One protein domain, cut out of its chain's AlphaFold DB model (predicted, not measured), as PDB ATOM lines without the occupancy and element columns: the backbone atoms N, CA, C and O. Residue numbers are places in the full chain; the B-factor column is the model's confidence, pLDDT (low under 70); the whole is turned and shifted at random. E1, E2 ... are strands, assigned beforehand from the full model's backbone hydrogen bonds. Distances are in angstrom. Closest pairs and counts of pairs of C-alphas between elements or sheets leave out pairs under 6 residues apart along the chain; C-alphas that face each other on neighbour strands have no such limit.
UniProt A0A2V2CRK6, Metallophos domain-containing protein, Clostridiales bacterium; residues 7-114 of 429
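What this domain is: This is residues 7 to 114 of the 429 residues of the protein "Metallophos domain-containing protein" of Clostridiales bacterium (UniProt A0A2V2CRK6). Two antiparallel sheets stand face to face as a sandwich: a strongly twisted sheet of E3, E4, E6, E7 and E8 on one side, and a smaller sheet of E1, E2 and E5 on the other. The hairpin of E6 and E7 makes one end of the long axis, and the link between E1 and E2 makes the other. The printed part has 108 residues, with no named helix and eight named strands, E1 to E8 in chain order; the class is all strand, though under half of the residues, 48, are in named elements. The smaller sheet has the order E1 - E2 - E5, while the larger is branched at E6. The whole is compact, with a radius of gyration of the C-alphas of 13.8 A, yet elongated, spanning 47 by 28 by 19 A.

Where its parts are: In the larger sheet, E6 is the longest strand, residues 88 to 97, 28.3 A from C-alpha 88 at (477.070, 421.505, 300.318) to C-alpha 97 at (453.482, 413.432, 313.726). E3 is residues 40 to 48, 21.9 A long; E4 is residues 62 to 65, E7 residues 102 to 105 and E8 residues 110 to 113. In the smaller sheet, E1 is residues 13 to 18, 16.1 A long, beginning at C-alpha 13 at (475.311, 422.150, 315.642). E2 is residues 28 to 33, 16.7 A long, and E5 is residues 72 to 76, 13.1 A long.

How they stand to each other: E3 lies on one side of E6, beside residues 88 to 95, with N 90 and O 46 2.8 A apart. On the other side of E6 the pairing is staggered: E8 is beside residues 88 to 91, with N 91 and O 110 at 2.9 A, and E7 is beside residues 93 to 97, with N 95 and O 104 at 2.8 A. E4 forms a hairpin with E3, on the side of E3 away from E6, with N 43 and O 64 at 2.9 A. In the other sheet, E1 and E2 form a hairpin, with N 15 and O 31 at 2.9 A, and E2 pairs with E5, with N 30 and O 74 at 2.8 A. The facing parts of the two sheets are 9.6 A apart centre to centre, their strands at 34 degrees. Between the sheets, the closest C-alphas of E1 and E8 are those of Tyr 16 and Met 112, 7.3 A apart; E7 is apart from E1, E2 and E5.

The domain as a whole: The two C-alphas farthest apart, those of Glu 21 and Glu 99, are 48.3 A apart. The printed part has no cut. The links E3 to E4, with 13 residues, and E5 to E6, with 11, are long. Mean pLDDT of the printed part is 91.6; residues 20 to 23 and residue 67 are under 70.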
ATOM      1  N   THR A   7     462.312 425.505 311.430       89.31
ATOM      2  CA  THR A   7     463.716 425.832 311.721       89.31
ATOM      3  C   THR A   7     464.129 425.441 313.141       89.31
ATOM      4  O   THR A   7     465.299 425.150 313.380       89.31
ATOM      5  N   SER A   8     463.170 425.326 314.067       91.31
ATOM      6  CA  SER A   8     463.387 424.813 315.428       91.31
ATOM      7  C   SER A   8     463.841 423.345 315.490       91.31
ATOM      8  O   SER A   8     464.306 422.901 316.539       91.31
ATOM      9  N   PHE A   9     463.730 422.592 314.387       93.81
ATOM     10  CA  PHE A   9     464.196 421.204 314.280       93.81
ATOM     11  C   PHE A   9     465.564 421.065 313.592       93.81
ATOM     12  O   PHE A   9     466.102 419.955 313.525       93.81
ATOM     13  N   LEU A  10     466.137 422.162 313.081       95.44
ATOM     14  CA  LEU A  10     467.500 422.162 312.545       95.44
ATOM     15  C   LEU A  10     468.498 421.769 313.644       95.44
ATOM     16  O   LEU A  10     468.269 422.089 314.810       95.44
ATOM     17  N   PRO A  11     469.591 421.063 313.307       95.25
ATOM     18  CA  PRO A  11     470.579 420.656 314.297       95.25
ATOM     19  C   PRO A  11     471.110 421.870 315.067       95.25
ATOM     20  O   PRO A  11     471.361 422.926 314.486       95.25
ATOM     21  N   ALA A  12     471.301 421.705 316.377       94.06
ATOM     22  CA  ALA A  12     471.882 422.742 317.228       94.06
ATOM     23  C   ALA A  12     473.329 423.056 316.811       94.06
ATOM     24  O   ALA A  12     473.781 424.195 316.911       94.06
ATOM     25  N   ALA A  13     474.035 422.035 316.324       94.81
ATOM     26  CA  ALA A  13     475.311 422.150 315.642       94.81
ATOM     27  C   ALA A  13     475.485 420.960 314.694       94.81
ATOM     28  O   ALA A  13     475.013 419.857 314.974       94.81
ATOM     29  N   ALA A  14     476.198 421.158 313.592       96.06
ATOM     30  CA  ALA A  14     476.691 420.062 312.774       96.06
ATOM     31  C   ALA A  14     478.064 420.431 312.215       96.06
ATOM     32  O   ALA A  14     478.265 421.550 311.733       96.06
ATOM     33  N   VAL A  15     479.008 419.499 312.323       95.25
ATOM     34  CA  VAL A  15     480.393 419.682 311.891       95.25
ATOM     35  C   VAL A  15     480.790 418.496 311.034       95.25
ATOM     36  O   VAL A  15     480.738 417.350 311.478       95.25
ATOM     37  N   TYR A  16     481.218 418.787 309.812       95.00
ATOM     38  CA  TYR A  16     481.821 417.804 308.931       95.00
ATOM     39  C   TYR A  16     483.344 417.956 308.948       95.00
ATOM     40  O   TYR A  16     483.894 418.976 308.536       95.00
ATOM     41  N   MET A  17     484.021 416.936 309.465       92.69
ATOM     42  CA  MET A  17     485.475 416.836 309.511       92.69
ATOM     43  C   MET A  17     485.948 416.026 308.304       92.69
ATOM     44  O   MET A  17     486.074 414.801 308.369       92.69
ATOM     45  N   HIS A  18     486.178 416.723 307.193       89.19
ATOM     46  CA  HIS A  18     486.740 416.140 305.975       89.19
ATOM     47  C   HIS A  18     488.188 415.679 306.193       89.19
ATOM     48  O   HIS A  18     488.980 416.344 306.866       89.19
ATOM     49  N   LYS A  19     488.536 414.517 305.634       82.75
ATOM     50  CA  LYS A  19     489.841 413.877 305.779       82.75
ATOM     51  C   LYS A  19     490.593 413.900 304.444       82.75
ATOM     52  O   LYS A  19     490.411 413.029 303.603       82.75
ATOM     53  N   GLY A  20     491.540 414.832 304.324       63.12
ATOM     54  CA  GLY A  20     492.638 414.768 303.352       63.12
ATOM     55  C   GLY A  20     492.536 415.707 302.145       63.12
ATOM     56  O   GLY A  20     491.474 416.167 301.760       63.12
ATOM     57  N   GLU A  21     493.690 415.976 301.531       53.81
ATOM     58  CA  GLU A  21     493.887 416.922 300.414       53.81
ATOM     59  C   GLU A  21     493.473 416.360 299.032       53.81
ATOM     60  O   GLU A  21     493.725 416.983 297.998       53.81
ATOM     61  N   SER A  22     492.878 415.161 298.969       57.25
ATOM     62  CA  SER A  22     492.524 414.514 297.700       57.25
ATOM     63  C   SER A  22     491.286 415.160 297.078       57.25
ATOM     64  O   SER A  22     490.172 414.998 297.578       57.25
ATOM     65  N   CYS A  23     491.496 415.861 295.964       69.50
ATOM     66  CA  CYS A  23     490.458 416.537 295.190       69.50
ATOM     67  C   CYS A  23     489.304 415.583 294.834       69.50
ATOM     68  O   CYS A  23     489.488 414.643 294.057       69.50
ATOM     69  N   GLY A  24     488.118 415.837 295.391       85.75
ATOM     70  CA  GLY A  24     486.876 415.171 294.999       85.75
ATOM     71  C   GLY A  24     486.375 414.055 295.909       85.75
ATOM     72  O   GLY A  24     485.285 413.558 295.646       85.75
ATOM     73  N   CYS A  25     487.099 413.650 296.957       89.81
ATOM     74  CA  CYS A  25     486.654 412.575 297.858       89.81
ATOM     75  C   CYS A  25     485.926 413.116 299.095       89.81
ATOM     76  O   CYS A  25     486.367 414.080 299.707       89.81
ATOM     77  N   ALA A  26     484.860 412.442 299.510       92.19
ATOM     78  CA  ALA A  26     484.028 412.739 300.669       92.19
ATOM     79  C   ALA A  26     484.482 412.027 301.957       92.19
ATOM     80  O   ALA A  26     483.706 411.942 302.898       92.19
ATOM     81  N   GLU A  27     485.687 411.453 302.019       90.88
ATOM     82  CA  GLU A  27     486.125 410.737 303.225       90.88
ATOM     83  C   GLU A  27     486.179 411.697 304.424       90.88
ATOM     84  O   GLU A  27     486.761 412.779 304.351       90.88
ATOM     85  N   GLY A  28     485.580 411.303 305.547       91.69
ATOM     86  CA  GLY A  28     485.497 412.148 306.732       91.69
ATOM     87  C   GLY A  28     484.446 411.670 307.726       91.69
ATOM     88  O   GLY A  28     483.833 410.610 307.564       91.69
ATOM     89  N   GLU A  29     484.235 412.463 308.770       95.12
ATOM     90  CA  GLU A  29     483.233 412.194 309.803       95.12
ATOM     91  C   GLU A  29     482.317 413.406 309.986       95.12
ATOM     92  O   GLU A  29     482.777 414.524 310.214       95.12
ATOM     93  N   LEU A  30     481.011 413.177 309.880       96.31
ATOM     94  CA  LEU A  30     479.970 414.133 310.224       96.31
ATOM     95  C   LEU A  30     479.511 413.872 311.658       96.31
ATOM     96  O   LEU A  30     479.109 412.757 311.994       96.31
ATOM     97  N   VAL A  31     479.531 414.919 312.478       96.94
ATOM     98  CA  VAL A  31     478.983 414.923 313.837       96.94
ATOM     99  C   VAL A  31     477.827 415.911 313.880       96.94
ATOM    100  O   VAL A  31     478.000 417.087 313.559       96.94
ATOM    101  N   VAL A  32     476.645 415.434 314.262       97.12
ATOM    102  CA  VAL A  32     475.417 416.228 314.356       97.12
ATOM    103  C   VAL A  32     474.955 416.252 315.804       97.12
ATOM    104  O   VAL A  32     474.715 415.201 316.391       97.12
ATOM    105  N   THR A  33     474.783 417.444 316.365       95.94
ATOM    106  CA  THR A  33     474.083 417.672 317.632       95.94
ATOM    107  C   THR A  33     472.610 417.961 317.315       95.94
ATOM    108  O   THR A  33     472.306 419.044 316.799       95.94
ATOM    109  N   PRO A  34     471.680 417.021 317.571       95.31
ATOM    110  CA  PRO A  34     470.283 417.173 317.176       95.31
ATOM    111  C   PRO A  34     469.574 418.316 317.909       95.31
ATOM    112  O   PRO A  34     469.954 418.707 319.013       95.31
ATOM    113  N   ALA A  35     468.485 418.820 317.327       92.88
ATOM    114  CA  ALA A  35     467.549 419.657 318.071       92.88
ATOM    115  C   ALA A  35     466.865 418.845 319.179       92.88
ATOM    116  O   ALA A  35     466.448 417.703 318.977       92.88
ATOM    117  N   CYS A  36     466.677 419.460 320.346       89.62
ATOM    118  CA  CYS A  36     465.956 418.830 321.445       89.62
ATOM    119  C   CYS A  36     464.443 418.870 321.183       89.62
ATOM    120  O   CYS A  36     463.771 419.850 321.507       89.62
ATOM    121  N   SER A  37     463.891 417.805 320.596       88.75
ATOM    122  CA  SER A  37     462.449 417.681 320.385       88.75
ATOM    123  C   SER A  37     461.967 416.235 320.345       88.75
ATOM    124  O   SER A  37     462.517 415.409 319.626       88.75
ATOM    125  N   GLU A  38     460.841 415.959 321.009       87.75
ATOM    126  CA  GLU A  38     460.152 414.661 320.950       87.75
ATOM    127  C   GLU A  38     459.549 414.346 319.573       87.75
ATOM    128  O   GLU A  38     459.177 413.201 319.304       87.75
ATOM    129  N   ARG A  39     459.431 415.346 318.692       90.62
ATOM    130  CA  ARG A  39     458.957 415.161 317.314       90.62
ATOM    131  C   ARG A  39     460.080 414.810 316.347       90.62
ATOM    132  O   ARG A  39     459.791 414.242 315.300       90.62
ATOM    133  N   LEU A  40     461.329 415.140 316.667       92.62
ATOM    134  CA  LEU A  40     462.465 414.835 315.806       92.62
ATOM    135  C   LEU A  40     462.773 413.333 315.870       92.62
ATOM    136  O   LEU A  40     462.716 412.718 316.935       92.62
ATOM    137  N   ARG A  41     463.071 412.727 314.723       93.56
ATOM    138  CA  ARG A  41     463.486 411.319 314.614       93.56
ATOM    139  C   ARG A  41     464.857 411.145 313.991       93.56
ATOM    140  O   ARG A  41     465.400 410.050 314.036       93.56
ATOM    141  N   GLY A  42     465.423 412.212 313.446       95.25
ATOM    142  CA  GLY A  42     466.684 412.143 312.739       95.25
ATOM    143  C   GLY A  42     466.798 413.198 311.661       95.25
ATOM    144  O   GLY A  42     466.036 414.168 311.633       95.25
ATOM    145  N   TYR A  43     467.743 412.967 310.762       97.00
ATOM    146  CA  TYR A  43     467.997 413.812 309.608       97.00
ATOM    147  C   TYR A  43     468.217 412.958 308.366       97.00
ATOM    148  O   TYR A  43     468.932 411.962 308.407       97.00
ATOM    149  N   ASN A  44     467.666 413.380 307.240       97.25
ATOM    150  CA  ASN A  44     468.075 412.860 305.949       97.25
ATOM    151  C   ASN A  44     469.245 413.689 305.423       97.25
ATOM    152  O   ASN A  44     469.189 414.923 305.411       97.25
ATOM    153  N   LEU A  45     470.299 413.000 304.992       97.94
ATOM    154  CA  LEU A  45     471.528 413.605 304.499       97.94
ATOM    155  C   LEU A  45     471.565 413.567 302.965       97.94
ATOM    156  O   LEU A  45     471.374 412.509 302.365       97.94
ATOM    157  N   TYR A  46     471.840 414.706 302.328       98.12
ATOM    158  CA  TYR A  46     471.915 414.836 300.867       98.12
ATOM    159  C   TYR A  46     473.136 415.638 300.416       98.12
ATOM    160  O   TYR A  46     473.605 416.526 301.125       98.12
ATOM    161  N   TRP A  47     473.573 415.390 299.182       97.56
ATOM    162  CA  TRP A  47     474.349 416.360 298.409       97.56
ATOM    163  C   TRP A  47     473.426 417.491 297.934       97.56
ATOM    164  O   TRP A  47     472.268 417.238 297.592       97.56
ATOM    165  N   GLY A  48     473.917 418.729 297.873       97.12
ATOM    166  CA  GLY A  48     473.121 419.856 297.387       97.12
ATOM    167  C   GLY A  48     473.894 421.151 297.178       97.12
ATOM    168  O   GLY A  48     475.121 421.160 297.212       97.12
ATOM    169  N   SER A  49     473.169 422.240 296.928       96.12
ATOM    170  CA  SER A  49     473.717 423.587 296.744       96.12
ATOM    171  C   SER A  49     473.841 424.339 298.069       96.12
ATOM    172  O   SER A  49     473.169 424.017 299.054       96.12
ATOM    173  N   ARG A  50     474.626 425.423 298.090       95.00
ATOM    174  CA  ARG A  50     474.704 426.316 299.268       95.00
ATOM    175  C   ARG A  50     473.375 426.999 299.607       95.00
ATOM    176  O   ARG A  50     473.197 427.457 300.732       95.00
ATOM    177  N   ALA A  51     472.448 427.060 298.651       94.69
ATOM    178  CA  ALA A  51     471.107 427.607 298.845       94.69
ATOM    179  C   ALA A  51     470.129 426.611 299.502       94.69
ATOM    180  O   ALA A  51     468.990 426.978 299.780       94.69
ATOM    181  N   GLY A  52     470.555 425.369 299.762       95.56
ATOM    182  CA  GLY A  52     469.718 424.341 300.384       95.56
ATOM    183  C   GLY A  52     468.889 423.518 299.397       95.56
ATOM    184  O   GLY A  52     467.939 422.846 299.800       95.56
ATOM    185  N   GLU A  53     469.232 423.544 298.108       96.69
ATOM    186  CA  GLU A  53     468.575 422.720 297.092       96.69
ATOM    187  C   GLU A  53     469.285 421.373 296.961       96.69
ATOM    188  O   GLU A  53     470.508 421.312 296.841       96.69
ATOM    189  N   ARG A  54     468.527 420.274 296.966       97.06
ATOM    190  CA  ARG A  54     469.087 418.926 296.788       97.06
ATOM    191  C   ARG A  54     469.694 418.796 295.399       97.06
ATOM    192  O   ARG A  54     469.108 419.260 294.421       97.06
ATOM    193  N   LEU A  55     470.819 418.098 295.308       96.12
ATOM    194  CA  LEU A  55     471.429 417.792 294.027       96.12
ATOM    195  C   LEU A  55     470.473 416.911 293.217       96.12
ATOM    196  O   LEU A  55     470.120 415.797 293.617       96.12
ATOM    197  N   ALA A  56     470.028 417.436 292.078       92.94
ATOM    198  CA  ALA A  56     469.104 416.734 291.206       92.94
ATOM    199  C   ALA A  56     469.701 415.402 290.723       92.94
ATOM    200  O   ALA A  56     470.911 415.264 290.560       92.94
ATOM    201  N   ASN A  57     468.835 414.426 290.444       93.19
ATOM    202  CA  ASN A  57     469.187 413.089 289.945       93.19
ATOM    203  C   ASN A  57     469.960 412.178 290.910       93.19
ATOM    204  O   ASN A  57     470.257 411.052 290.519       93.19
ATOM    205  N   TYR A  58     470.233 412.609 292.144       97.06
ATOM    206  CA  TYR A  58     470.821 411.763 293.181       97.06
ATOM    207  C   TYR A  58     469.789 411.363 294.244       97.06
ATOM    208  O   TYR A  58     468.795 412.059 294.497       97.06
ATOM    209  N   THR A  59     469.990 410.188 294.833       96.25
ATOM    210  CA  THR A  59     469.226 409.713 295.989       96.25
ATOM    211  C   THR A  59     469.666 410.422 297.278       96.25
ATOM    212  O   THR A  59     470.475 411.351 297.276       96.25
ATOM    213  N   LYS A  60     469.074 410.013 298.402       95.38
ATOM    214  CA  LYS A  60     469.570 410.337 299.743       95.38
ATOM    215  C   LYS A  60     470.932 409.659 299.956       95.38
ATOM    216  O   LYS A  60     471.112 408.548 299.474       95.38
ATOM    217  N   ILE A  61     471.863 410.310 300.662       96.12
ATOM    218  CA  ILE A  61     473.136 409.683 301.064       96.12
ATOM    219  C   ILE A  61     472.859 408.624 302.126       96.12
ATOM    220  O   ILE A  61     473.288 407.493 301.980       96.12
ATOM    221  N   THR A  62     472.158 409.002 303.194       94.50
ATOM    222  CA  THR A  62     471.703 408.093 304.253       94.50
ATOM    223  C   THR A  62     470.625 408.771 305.101       94.50
ATOM    224  O   THR A  62     470.455 409.997 305.068       94.50
ATOM    225  N   GLU A  63     469.915 407.978 305.895       93.12
ATOM    226  CA  GLU A  63     469.163 408.455 307.055       93.12
ATOM    227  C   GLU A  63     470.039 408.431 308.310       93.12
ATOM    228  O   GLU A  63     470.787 407.482 308.540       93.12
ATOM    229  N   LEU A  64     469.952 409.482 309.117       93.25
ATOM    230  CA  LEU A  64     470.651 409.631 310.385       93.25
ATOM    231  C   LEU A  64     469.625 409.571 311.511       93.25
ATOM    232  O   LEU A  64     469.010 410.586 311.841       93.25
ATOM    233  N   ASN A  65     469.429 408.388 312.087       89.00
ATOM    234  CA  ASN A  65     468.468 408.190 313.169       89.00
ATOM    235  C   ASN A  65     468.913 408.918 314.447       89.00
ATOM    236  O   ASN A  65     470.059 408.793 314.874       89.00
ATOM    237  N   SER A  66     467.986 409.648 315.071       82.31
ATOM    238  CA  SER A  66     468.182 410.313 316.360       82.31
ATOM    239  C   SER A  66     467.348 409.630 317.445       82.31
ATOM    240  O   SER A  66     466.120 409.773 317.442       82.31
ATOM    241  N   PRO A  67     467.962 408.922 318.406       67.06
ATOM    242  CA  PRO A  67     467.238 408.370 319.547       67.06
ATOM    243  C   PRO A  67     466.932 409.423 320.630       67.06
ATOM    244  O   PRO A  67     466.283 409.098 321.623       67.06
ATOM    245  N   GLY A  68     467.389 410.675 320.479       75.94
ATOM    246  CA  GLY A  68     467.243 411.708 321.503       75.94
ATOM    247  C   GLY A  68     468.233 412.870 321.335       75.94
ATOM    248  O   GLY A  68     468.523 413.260 320.207       75.94
ATOM    249  N   PRO A  69     468.740 413.464 322.432       78.31
ATOM    250  CA  PRO A  69     469.670 414.598 322.377       78.31
ATOM    251  C   PRO A  69     471.140 414.198 322.141       78.31
ATOM    252  O   PRO A  69     472.008 415.066 322.144       78.31
ATOM    253  N   GLU A  70     471.438 412.904 322.000       88.75
ATOM    254  CA  GLU A  70     472.803 412.409 321.800       88.75
ATOM    255  C   GLU A  70     473.353 412.785 320.419       88.75
ATOM    256  O   GLU A  70     472.608 412.921 319.448       88.75
ATOM    257  N   GLU A  71     474.675 412.953 320.328       94.00
ATOM    258  CA  GLU A  71     475.336 413.229 319.054       94.00
ATOM    259  C   GLU A  71     475.170 412.059 318.083       94.00
ATOM    260  O   GLU A  71     475.470 410.910 318.412       94.00
ATOM    261  N   ILE A  72     474.787 412.371 316.848       95.06
ATOM    262  CA  ILE A  72     474.799 411.406 315.753       95.06
ATOM    263  C   ILE A  72     476.137 411.510 315.034       95.06
ATOM    264  O   ILE A  72     476.586 412.607 314.690       95.06
ATOM    265  N   ARG A  73     476.762 410.362 314.771       94.69
ATOM    266  CA  ARG A  73     478.018 410.271 314.025       94.69
ATOM    267  C   ARG A  73     477.813 409.462 312.761       94.69
ATOM    268  O   ARG A  73     477.301 408.349 312.816       94.69
ATOM    269  N   TYR A  74     478.249 410.014 311.639       93.94
ATOM    270  CA  TYR A  74     478.254 409.332 310.353       93.94
ATOM    271  C   TYR A  74     479.641 409.406 309.734       93.94
ATOM    272  O   TYR A  74     480.215 410.487 309.592       93.94
ATOM    273  N   ARG A  75     480.182 408.247 309.364       92.88
ATOM    274  CA  ARG A  75     481.473 408.150 308.689       92.88
ATOM    275  C   ARG A  75     481.236 407.924 307.208       92.88
ATOM    276  O   ARG A  75     480.668 406.907 306.824       92.88
ATOM    277  N   PHE A  76     481.711 408.856 306.394       92.06
ATOM    278  CA  PHE A  76     481.680 408.682 304.952       92.06
ATOM    279  C   PHE A  76     482.684 407.593 304.546       92.06
ATOM    280  O   PHE A  76     483.813 407.594 305.054       92.06
ATOM    281  N   PRO A  77     482.304 406.667 303.648       88.12
ATOM    282  CA  PRO A  77     483.212 405.641 303.157       88.12
ATOM    283  C   PRO A  77     484.470 406.233 302.512       88.12
ATOM    284  O   PRO A  77     484.428 407.278 301.858       88.12
ATOM    285  N   ALA A  78     485.590 405.521 302.649       83.44
ATOM    286  CA  ALA A  78     486.804 405.850 301.912       83.44
ATOM    287  C   ALA A  78     486.535 405.800 300.398       83.44
ATOM    288  O   ALA A  78     485.768 404.963 299.922       83.44
ATOM    289  N   ALA A  79     487.177 406.697 299.646       86.81
ATOM    290  CA  ALA A  79     487.047 406.820 298.189       86.81
ATOM    291  C   ALA A  79     485.631 407.120 297.644       86.81
ATOM    292  O   ALA A  79     485.451 407.118 296.421       86.81
ATOM    293  N   LEU A  80     484.641 407.412 298.503       92.69
ATOM    294  CA  LEU A  80     483.372 407.992 298.061       92.69
ATOM    295  C   LEU A  80     483.653 409.366 297.460       92.69
ATOM    296  O   LEU A  80     484.339 410.186 298.060       92.69
ATOM    297  N   LEU A  81     483.125 409.619 296.276       94.31
ATOM    298  CA  LEU A  81     483.295 410.861 295.552       94.31
ATOM    299  C   LEU A  81     482.172 411.829 295.888       94.31
ATOM    300  O   LEU A  81     481.006 411.451 295.987       94.31
ATOM    301  N   VAL A  82     482.538 413.099 295.978       94.69
ATOM    302  CA  VAL A  82     481.605 414.217 295.969       94.69
ATOM    303  C   VAL A  82     481.088 414.366 294.535       94.69
ATOM    304  O   VAL A  82     481.894 414.650 293.640       94.69
ATOM    305  N   PRO A  83     479.784 414.162 294.278       94.19
ATOM    306  CA  PRO A  83     479.252 414.214 292.926       94.19
ATOM    307  C   PRO A  83     479.388 415.596 292.293       94.19
ATOM    308  O   PRO A  83     479.255 416.616 292.969       94.19
ATOM    309  N   GLU A  84     479.585 415.627 290.976       91.25
ATOM    310  CA  GLU A  84     479.610 416.869 290.205       91.25
ATOM    311  C   GLU A  84     478.347 417.711 290.468       91.25
ATOM    312  O   GLU A  84     477.221 417.213 290.402       91.25
ATOM    313  N   GLY A  85     478.547 418.993 290.791       91.00
ATOM    314  CA  GLY A  85     477.481 419.937 291.141       91.00
ATOM    315  C   GLY A  85     477.115 420.002 292.628       91.00
ATOM    316  O   GLY A  85     476.327 420.866 293.005       91.00
ATOM    317  N   ALA A  86     477.667 419.139 293.487       94.75
ATOM    318  CA  ALA A  86     477.491 419.266 294.933       94.75
ATOM    319  C   ALA A  86     478.338 420.422 295.492       94.75
ATOM    320  O   ALA A  86     479.551 420.452 295.328       94.75
ATOM    321  N   GLU A  87     477.723 421.356 296.207       93.94
ATOM    322  CA  GLU A  87     478.421 422.478 296.857       93.94
ATOM    323  C   GLU A  87     478.338 422.409 298.388       93.94
ATOM    324  O   GLU A  87     479.129 423.048 299.087       93.94
ATOM    325  N   ALA A  88     477.362 421.659 298.905       96.00
ATOM    326  CA  ALA A  88     477.070 421.505 300.318       96.00
ATOM    327  C   ALA A  88     476.569 420.090 300.663       96.00
ATOM    328  O   ALA A  88     475.993 419.381 299.831       96.00
ATOM    329  N   LEU A  89     476.743 419.716 301.929       97.25
ATOM    330  CA  LEU A  89     475.992 418.652 302.592       97.25
ATOM    331  C   LEU A  89     474.746 419.257 303.236       97.25
ATOM    332  O   LEU A  89     474.845 420.241 303.970       97.25
ATOM    333  N   LEU A  90     473.583 418.663 302.984       98.38
ATOM    334  CA  LEU A  90     472.297 419.144 303.480       98.38
ATOM    335  C   LEU A  90     471.695 418.155 304.474       98.38
ATOM    336  O   LEU A  90     471.515 416.983 304.148       98.38
ATOM    337  N   LEU A  91     471.331 418.648 305.656       98.19
ATOM    338  CA  LEU A  91     470.589 417.906 306.672       98.19
ATOM    339  C   LEU A  91     469.143 418.396 306.720       98.19
ATOM    340  O   LEU A  91     468.885 419.532 307.122       98.19
ATOM    341  N   PHE A  92     468.204 417.534 306.338       97.88
ATOM    342  CA  PHE A  92     466.768 417.792 306.445       97.88
ATOM    343  C   PHE A  92     466.193 417.048 307.657       97.88
ATOM    344  O   PHE A  92     466.301 415.822 307.706       97.88
ATOM    345  N   PRO A  93     465.589 417.738 308.642       96.50
ATOM    346  CA  PRO A  93     464.946 417.086 309.781       96.50
ATOM    347  C   PRO A  93     463.859 416.090 309.357       96.50
ATOM    348  O   PRO A  93     463.003 416.410 308.532       96.50
ATOM    349  N   VAL A  94     463.845 414.910 309.974       95.38
ATOM    350  CA  VAL A  94     462.760 413.926 309.859       95.38
ATOM    351  C   VAL A  94     461.882 414.033 311.098       95.38
ATOM    352  O   VAL A  94     462.343 413.860 312.228       95.38
ATOM    353  N   LEU A  95     460.606 414.342 310.889       93.06
ATOM    354  CA  LEU A  95     459.643 414.650 311.938       93.06
ATOM    355  C   LEU A  95     458.573 413.566 312.019       93.06
ATOM    356  O   LEU A  95     457.995 413.172 311.010       93.06
ATOM    357  N   TYR A  96     458.251 413.142 313.236       91.69
ATOM    358  CA  TYR A  96     457.108 412.289 313.522       91.69
ATOM    359  C   TYR A  96     455.910 413.128 313.969       91.69
ATOM    360  O   TYR A  96     455.992 413.948 314.891       91.69
ATOM    361  N   ASN A  97     454.772 412.905 313.320       88.81
ATOM    362  CA  ASN A  97     453.482 413.432 313.726       88.81
ATOM    363  C   ASN A  97     452.693 412.329 314.439       88.81
ATOM    364  O   ASN A  97     452.181 411.414 313.796       88.81
ATOM    365  N   ALA A  98     452.573 412.441 315.764       87.69
ATOM    366  CA  ALA A  98     451.874 411.461 316.590       87.69
ATOM    367  C   ALA A  98     450.362 411.388 316.312       87.69
ATOM    368  O   ALA A  98     449.788 410.310 316.409       87.69
ATOM    369  N   GLU A  99     449.723 412.495 315.921       89.25
ATOM    370  CA  GLU A  99     448.281 412.529 315.633       89.25
ATOM    371  C   GLU A  99     447.933 411.756 314.359       89.25
ATOM    372  O   GLU A  99     446.862 411.163 314.253       89.25
ATOM    373  N   ARG A 100     448.840 411.781 313.377       88.75
ATOM    374  CA  ARG A 100     448.664 411.115 312.079       88.75
ATOM    375  C   ARG A 100     449.447 409.819 311.947       88.75
ATOM    376  O   ARG A 100     449.358 409.187 310.900       88.75
ATOM    377  N   THR A 101     450.236 409.465 312.962       89.00
ATOM    378  CA  THR A 101     451.170 408.330 312.941       89.00
ATOM    379  C   THR A 101     452.003 408.301 311.655       89.00
ATOM    380  O   THR A 101     452.089 407.285 310.972       89.00
ATOM    381  N   GLN A 102     452.550 409.458 311.272       90.44
ATOM    382  CA  GLN A 102     453.235 409.663 309.993       90.44
ATOM    383  C   GLN A 102     454.583 410.341 310.192       90.44
ATOM    384  O   GLN A 102     454.732 411.210 311.053       90.44
ATOM    385  N   PHE A 103     455.534 409.970 309.343       90.31
ATOM    386  CA  PHE A 103     456.818 410.642 309.219       90.31
ATOM    387  C   PHE A 103     456.762 411.632 308.057       90.31
ATOM    388  O   PHE A 103     456.139 411.368 307.028       90.31
ATOM    389  N   SER A 104     457.416 412.771 308.226       93.56
ATOM    390  CA  SER A 104     457.574 413.779 307.184       93.56
ATOM    391  C   SER A 104     458.941 414.421 307.297       93.56
ATOM    392  O   SER A 104     459.406 414.722 308.393       93.56
ATOM    393  N   GLU A 105     459.557 414.684 306.161       94.94
ATOM    394  CA  GLU A 105     460.765 415.486 306.088       94.94
ATOM    395  C   GLU A 105     460.407 416.978 306.090       94.94
ATOM    396  O   GLU A 105     459.457 417.386 305.416       94.94
ATOM    397  N   ALA A 106     461.141 417.780 306.859       94.56
ATOM    398  CA  ALA A 106     460.945 419.224 306.927       94.56
ATOM    399  C   ALA A 106     461.341 419.916 305.612       94.56
ATOM    400  O   ALA A 106     462.155 419.410 304.838       94.56
ATOM    401  N   ALA A 107     460.790 421.105 305.366       93.62
ATOM    402  CA  ALA A 107     461.106 421.893 304.174       93.62
ATOM    403  C   ALA A 107     462.439 422.652 304.292       93.62
ATOM    404  O   ALA A 107     463.088 422.923 303.283       93.62
ATOM    405  N   CYS A 108     462.854 423.004 305.513       94.38
ATOM    406  CA  CYS A 108     464.135 423.657 305.774       94.38
ATOM    407  C   CYS A 108     465.271 422.638 305.944       94.38
ATOM    408  O   CYS A 108     465.052 421.519 306.409       94.38
ATOM    409  N   CYS A 109     466.501 423.058 305.650       97.19
ATOM    410  CA  CYS A 109     467.698 422.257 305.887       97.19
ATOM    411  C   CYS A 109     468.814 423.063 306.551       97.19
ATOM    412  O   CYS A 109     468.809 424.295 306.549       97.19
ATOM    413  N   TYR A 110     469.777 422.335 307.107       97.19
ATOM    414  CA  TYR A 110     471.058 422.872 307.543       97.19
ATOM    415  C   TYR A 110     472.114 422.510 306.500       97.19
ATOM    416  O   TYR A 110     472.316 421.328 306.217       97.19
ATOM    417  N   ALA A 111     472.754 423.523 305.917       97.00
ATOM    418  CA  ALA A 111     473.768 423.359 304.882       97.00
ATOM    419  C   ALA A 111     475.177 423.479 305.476       97.00
ATOM    420  O   ALA A 111     475.462 424.396 306.245       97.00
ATOM    421  N   MET A 112     476.063 422.562 305.096       95.81
ATOM    422  CA  MET A 112     477.467 422.524 305.509       95.81
ATOM    423  C   MET A 112     478.368 422.512 304.282       95.81
ATOM    424  O   MET A 112     478.048 421.864 303.288       95.81
ATOM    425  N   GLU A 113     479.518 423.177 304.360       91.75
ATOM    426  CA  GLU A 113     480.535 423.061 303.316       91.75
ATOM    427  C   GLU A 113     481.138 421.649 303.287       91.75
ATOM    428  O   GLU A 113     481.318 421.010 304.323       91.75
ATOM    429  N   ILE A 114     481.463 421.168 302.085       90.00
ATOM    430  CA  ILE A 114     482.044 419.832 301.867       90.00
ATOM    431  C   ILE A 114     483.566 419.839 302.118       90.00
ATOM    432  O   ILE A 114     484.161 418.805 302.396       90.00
TER     433      ILE A 114